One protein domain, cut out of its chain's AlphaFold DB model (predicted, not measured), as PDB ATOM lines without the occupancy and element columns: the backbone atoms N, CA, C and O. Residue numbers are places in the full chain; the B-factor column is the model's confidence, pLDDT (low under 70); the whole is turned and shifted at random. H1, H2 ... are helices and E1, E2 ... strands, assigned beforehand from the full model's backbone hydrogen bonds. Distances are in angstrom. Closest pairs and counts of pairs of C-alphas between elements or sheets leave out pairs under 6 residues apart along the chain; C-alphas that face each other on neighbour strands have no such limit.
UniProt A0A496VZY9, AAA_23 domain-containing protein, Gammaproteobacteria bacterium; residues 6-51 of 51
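What this domain is: This is residues 6 to 51 of the 51 residues of the protein "AAA_23 domain-containing protein" of Gammaproteobacteria bacterium (UniProt A0A496VZY9). A two-stranded antiparallel hairpin, E1 and E2, has one short helix, H1, loosely beside it, nearer E1; a long loop swings out from E2 and folds back to H1, and its tip, residues 23 to 28, sticks out. The 46 printed residues run E1, E2, H1, a mixed class with under half in named elements. The whole is only just compact, close to loose, with a radius of gyration of the C-alphas of 11.1 A and spans of 28 by 21 by 18 A.

How they stand to each other: E1, residues 6 to 11, and E2, residues 14 to 20, form a hairpin, antiparallel at 166 degrees; N 8 and O 17, 2.8 A apart, are within hydrogen-bond range. The closest C-alphas of E1 and H1, residues 41 to 49, are those of Ser 11 and Thr 43, 7.7 A apart. In H1 every O i to N i+4 pair is within hydrogen-bond range.

Where its parts are: E2 measures 14.1 A from first to last C-alpha, E1 12.0 A and H1 12.6 A. E1 begins at C-alpha 6 (-37.594, 121.920, 21.944); H1 ends at C-alpha 49 (-45.725, 113.439, 20.642).

The domain as a whole: The C-alphas farthest apart, of Gly 25 and Asn 37, are 29.3 A apart. The link E2 to H1 is long, 20 residues. The printed part has no cut, and no printed residue is under 70 in pLDDT.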
ATOM      1  N   LEU A   6     -37.841 123.238  21.364       96.62
ATOM      2  CA  LEU A   6     -37.594 121.920  21.944       96.62
ATOM      3  C   LEU A   6     -36.112 121.806  22.297       96.62
ATOM      4  O   LEU A   6     -35.254 121.848  21.414       96.62
ATOM      5  N   TYR A   7     -35.828 121.661  23.589       97.12
ATOM      6  CA  TYR A   7     -34.489 121.388  24.102       97.12
ATOM      7  C   TYR A   7     -34.335 119.882  24.295       97.12
ATOM      8  O   TYR A   7     -35.061 119.274  25.078       97.12
ATOM      9  N   ILE A   8     -33.401 119.281  23.562       96.94
ATOM     10  CA  ILE A   8     -33.161 117.840  23.568       96.94
ATOM     11  C   ILE A   8     -31.830 117.569  24.268       96.94
ATOM     12  O   ILE A   8     -30.772 117.988  23.787       96.94
ATOM     13  N   HIS A   9     -31.906 116.829  25.376       95.81
ATOM     14  CA  HIS A   9     -30.760 116.308  26.114       95.81
ATOM     15  C   HIS A   9     -30.650 114.796  25.882       95.81
ATOM     16  O   HIS A   9     -31.451 114.031  26.405       95.81
ATOM     17  N   ASN A  10     -29.659 114.383  25.092       95.19
ATOM     18  CA  ASN A  10     -29.309 113.003  24.747       95.19
ATOM     19  C   ASN A  10     -30.504 112.128  24.324       95.19
ATOM     20  O   ASN A  10     -30.981 111.291  25.086       95.19
ATOM     21  N   SER A  11     -30.935 112.266  23.068       94.88
ATOM     22  CA  SER A  11     -31.948 111.400  22.455       94.88
ATOM     23  C   SER A  11     -31.617 111.106  20.991       94.88
ATOM     24  O   SER A  11     -31.478 112.016  20.170       94.88
ATOM     25  N   GLY A  12     -31.473 109.821  20.652       93.62
ATOM     26  CA  GLY A  12     -31.075 109.383  19.313       93.62
ATOM     27  C   GLY A  12     -29.741 110.000  18.877       93.62
ATOM     28  O   GLY A  12     -28.712 109.796  19.519       93.62
ATOM     29  N   VAL A  13     -29.762 110.764  17.781       95.88
ATOM     30  CA  VAL A  13     -28.584 111.482  17.251       95.88
ATOM     31  C   VAL A  13     -28.342 112.845  17.915       95.88
ATOM     32  O   VAL A  13     -27.298 113.459  17.696       95.88
ATOM     33  N   PHE A  14     -29.286 113.331  18.723       96.88
ATOM     34  CA  PHE A  14     -29.222 114.643  19.361       96.88
ATOM     35  C   PHE A  14     -28.561 114.541  20.738       96.88
ATOM     36  O   PHE A  14     -28.972 113.732  21.567       96.88
ATOM     37  N   LYS A  15     -27.547 115.377  20.995       95.81
ATOM     38  CA  LYS A  15     -26.833 115.427  22.286       95.81
ATOM     39  C   LYS A  15     -27.315 116.582  23.157       95.81
ATOM     40  O   LYS A  15     -27.983 116.366  24.151       95.81
ATOM     41  N   ASN A  16     -26.993 117.808  22.763       96.88
ATOM     42  CA  ASN A  16     -27.495 119.033  23.382       96.88
ATOM     43  C   ASN A  16     -27.970 119.927  22.246       96.88
ATOM     44  O   ASN A  16     -27.201 120.726  21.710       96.88
ATOM     45  N   THR A  17     -29.201 119.699  21.802       97.50
ATOM     46  CA  THR A  17     -29.730 120.313  20.582       97.50
ATOM     47  C   THR A  17     -30.974 121.120  20.906       97.50
ATOM     48  O   THR A  17     -31.872 120.640  21.591       97.50
ATOM     49  N   LEU A  18     -31.018 122.345  20.388       97.38
ATOM     50  CA  LEU A  18     -32.200 123.193  20.371       97.38
ATOM     51  C   LEU A  18     -32.795 123.157  18.965       97.38
ATOM     52  O   LEU A  18     -32.094 123.434  17.992       97.38
ATOM     53  N   ILE A  19     -34.086 122.855  18.874       96.62
ATOM     54  CA  ILE A  19     -34.879 123.095  17.670       96.62
ATOM     55  C   ILE A  19     -35.786 124.290  17.959       96.62
ATOM     56  O   ILE A  19     -36.622 124.227  18.864       96.62
ATOM     57  N   ASP A  20     -35.577 125.381  17.224       97.12
ATOM     58  CA  ASP A  20     -36.417 126.576  17.286       97.12
ATOM     59  C   ASP A  20     -37.463 126.513  16.163       97.12
ATOM     60  O   ASP A  20     -37.123 126.393  14.985       97.12
ATOM     61  N   PHE A  21     -38.737 126.538  16.548       96.56
ATOM     62  CA  PHE A  21     -39.897 126.465  15.658       96.56
ATOM     63  C   PHE A  21     -40.473 127.859  15.348       96.56
ATOM     64  O   PHE A  21     -41.596 127.986  14.852       96.56
ATOM     65  N   THR A  22     -39.726 128.918  15.669       97.06
ATOM     66  CA  THR A  22     -40.130 130.307  15.456       97.06
ATOM     67  C   THR A  22     -39.389 130.957  14.290       97.06
ATOM     68  O   THR A  22     -38.289 130.562  13.908       97.06
ATOM     69  N   HIS A  23     -39.996 132.003  13.734       96.00
ATOM     70  CA  HIS A  23     -39.361 132.922  12.797       96.00
ATOM     71  C   HIS A  23     -39.551 134.338  13.340       96.00
ATOM     72  O   HIS A  23     -40.678 134.769  13.570       96.00
ATOM     73  N   HIS A  24     -38.448 135.035  13.627       95.88
ATOM     74  CA  HIS A  24     -38.457 136.310  14.363       95.88
ATOM     75  C   HIS A  24     -39.201 136.258  15.714       95.88
ATOM     76  O   HIS A  24     -39.803 137.239  16.132       95.88
ATOM     77  N   GLY A  25     -39.150 135.115  16.408       94.81
ATOM     78  CA  GLY A  25     -39.821 134.921  17.698       94.81
ATOM     79  C   GLY A  25     -41.294 134.523  17.595       94.81
ATOM     80  O   GLY A  25     -41.868 134.109  18.600       94.81
ATOM     81  N   GLU A  26     -41.877 134.551  16.394       96.94
ATOM     82  CA  GLU A  26     -43.264 134.156  16.164       96.94
ATOM     83  C   GLU A  26     -43.370 132.671  15.775       96.94
ATOM     84  O   GLU A  26     -42.636 132.207  14.891       96.94
ATOM     85  N   PRO A  27     -44.278 131.895  16.392       97.00
ATOM     86  CA  PRO A  27     -44.484 130.489  16.054       97.00
ATOM     87  C   PRO A  27     -45.021 130.315  14.633       97.00
ATOM     88  O   PRO A  27     -45.942 131.021  14.218       97.00
ATOM     89  N   GLN A  28     -44.499 129.322  13.919       96.50
ATOM     90  CA  GLN A  28     -44.912 129.028  12.546       96.50
ATOM     91  C   GLN A  28     -46.039 127.988  12.494       96.50
ATOM     92  O   GLN A  28     -46.066 127.047  13.286       96.50
ATOM     93  N   ASP A  29     -46.959 128.148  11.540       95.25
ATOM     94  CA  ASP A  29     -48.070 127.205  11.319       95.25
ATOM     95  C   ASP A  29     -47.666 125.992  10.470       95.25
ATOM     96  O   ASP A  29     -48.312 124.946  10.527       95.25
ATOM     97  N   LEU A  30     -46.586 126.119   9.695       95.50
ATOM     98  CA  LEU A  30     -46.046 125.061   8.850       95.50
ATOM     99  C   LEU A  30     -44.533 124.977   9.027       95.50
ATOM    100  O   LEU A  30     -43.819 125.957   8.828       95.50
ATOM    101  N   ILE A  31     -44.050 123.783   9.363       94.88
ATOM    102  CA  ILE A  31     -42.626 123.495   9.538       94.88
ATOM    103  C   ILE A  31     -42.307 122.178   8.839       94.88
ATOM    104  O   ILE A  31     -43.069 121.216   8.918       94.88
ATOM    105  N   CYS A  32     -41.166 122.134   8.154       95.81
ATOM    106  CA  CYS A  32     -40.670 120.934   7.495       95.81
ATOM    107  C   CYS A  32     -39.440 120.395   8.234       95.81
ATOM    108  O   CYS A  32     -38.446 121.101   8.398       95.81
ATOM    109  N   LEU A  33     -39.489 119.124   8.639       96.25
ATOM    110  CA  LEU A  33     -38.316 118.384   9.099       96.25
ATOM    111  C   LEU A  33     -37.682 117.664   7.902       96.25
ATOM    112  O   LEU A  33     -38.160 116.614   7.474       96.25
ATOM    113  N   ALA A  34     -36.597 118.222   7.365       96.88
ATOM    114  CA  ALA A  34     -35.876 117.674   6.215       96.88
ATOM    115  C   ALA A  34     -34.486 117.141   6.605       96.88
ATOM    116  O   ALA A  34     -33.877 117.583   7.576       96.88
ATOM    117  N   GLY A  35     -33.976 116.168   5.845       96.88
ATOM    118  CA  GLY A  35     -32.643 115.589   6.047       96.88
ATOM    119  C   GLY A  35     -32.547 114.140   5.573       96.88
ATOM    120  O   GLY A  35     -33.565 113.503   5.295       96.88
ATOM    121  N   VAL A  36     -31.332 113.595   5.516       98.12
ATOM    122  CA  VAL A  36     -31.067 112.197   5.121       98.12
ATOM    123  C   VAL A  36     -31.626 111.179   6.127       98.12
ATOM    124  O   VAL A  36     -32.001 111.521   7.250       98.12
ATOM    125  N   ASN A  37     -31.712 109.906   5.744       98.06
ATOM    126  CA  ASN A  37     -32.128 108.844   6.665       98.06
ATOM    127  C   ASN A  37     -31.185 108.764   7.876       98.06
ATOM    128  O   ASN A  37     -29.982 108.963   7.748       98.06
ATOM    129  N   GLY A  38     -31.749 108.522   9.062       97.25
ATOM    130  CA  GLY A  38     -30.994 108.532  10.320       97.25
ATOM    131  C   GLY A  38     -30.721 109.924  10.909       97.25
ATOM    132  O   GLY A  38     -30.193 110.005  12.007       97.25
ATOM    133  N   SER A  39     -31.137 111.021  10.261       97.12
ATOM    134  CA  SER A  39     -30.921 112.388  10.773       97.12
ATOM    135  C   SER A  39     -31.799 112.792  11.972       97.12
ATOM    136  O   SER A  39     -31.760 113.945  12.386       97.12
ATOM    137  N   GLY A  40     -32.638 111.889  12.493       97.19
ATOM    138  CA  GLY A  40     -33.477 112.147  13.669       97.19
ATOM    139  C   GLY A  40     -34.854 112.774  13.411       97.19
ATOM    140  O   GLY A  40     -35.499 113.187  14.364       97.19
ATOM    141  N   LYS A  41     -35.356 112.825  12.165       97.88
ATOM    142  CA  LYS A  41     -36.702 113.373  11.853       97.88
ATOM    143  C   LYS A  41     -37.822 112.704  12.663       97.88
ATOM    144  O   LYS A  41     -38.583 113.388  13.338       97.88
ATOM    145  N   THR A  42     -37.891 111.371  12.626       97.62
ATOM    146  CA  THR A  42     -38.876 110.601  13.401       97.62
ATOM    147  C   THR A  42     -38.658 110.777  14.899       97.62
ATOM    148  O   THR A  42     -39.621 111.003  15.616       97.62
ATOM    149  N   THR A  43     -37.401 110.808  15.357       97.56
ATOM    150  CA  THR A  43     -37.060 111.075  16.764       97.56
ATOM    151  C   THR A  43     -37.605 112.422  17.243       97.56
ATOM    152  O   THR A  43     -38.159 112.497  18.331       97.56
ATOM    153  N   VAL A  44     -37.511 113.487  16.435       97.44
ATOM    154  CA  VAL A  44     -38.112 114.789  16.778       97.44
ATOM    155  C   VAL A  44     -39.633 114.679  16.884       97.44
ATOM    156  O   VAL A  44     -40.198 115.181  17.851       97.44
ATOM    157  N   MET A  45     -40.300 114.010  15.935       96.69
ATOM    158  CA  MET A  45     -41.756 113.824  16.012       96.69
ATOM    159  C   MET A  45     -42.182 113.022  17.246       96.69
ATOM    160  O   MET A  45     -43.141 113.400  17.909       96.69
ATOM    161  N   GLU A  46     -41.470 111.945  17.577       96.75
ATOM    162  CA  GLU A  46     -41.740 111.120  18.759       96.75
ATOM    163  C   GLU A  46     -41.534 111.903  20.056       96.75
ATOM    164  O   GLU A  46     -42.350 111.800  20.967       96.75
ATOM    165  N   LEU A  47     -40.473 112.710  20.142       96.31
ATOM    166  CA  LEU A  47     -40.242 113.570  21.301       96.31
ATOM    167  C   LEU A  47     -41.387 114.565  21.482       96.31
ATOM    168  O   LEU A  47     -41.864 114.699  22.596       96.31
ATOM    169  N   ILE A  48     -41.851 115.208  20.402       95.12
ATOM    170  CA  ILE A  48     -42.988 116.142  20.451       95.12
ATOM    171  C   ILE A  48     -44.282 115.425  20.853       95.12
ATOM    172  O   ILE A  48     -45.067 115.983  21.613       95.12
ATOM    173  N   PHE A  49     -44.516 114.212  20.346       94.69
ATOM    174  CA  PHE A  49     -45.725 113.439  20.642       94.69
ATOM    175  C   PHE A  49     -45.799 112.971  22.103       94.69
ATOM    176  O   PHE A  49     -46.893 112.813  22.630       94.69
ATOM    177  N   ASN A  50     -44.648 112.751  22.744       92.12
ATOM    178  CA  ASN A  50     -44.551 112.285  24.130       92.12
ATOM    179  C   ASN A  50     -44.349 113.419  25.159       92.12
ATOM    180  O   ASN A  50     -44.011 113.125  26.308       92.12
ATOM    181  N   LEU A  51     -44.505 114.688  24.759       83.25
ATOM    182  CA  LEU A  51     -44.593 115.829  25.684       83.25
ATOM    183  C   LEU A  51     -45.941 115.838  26.413       83.25
ATOM    184  O   LEU A  51     -45.932 116.172  27.618       83.25
TER     185      LEU A  51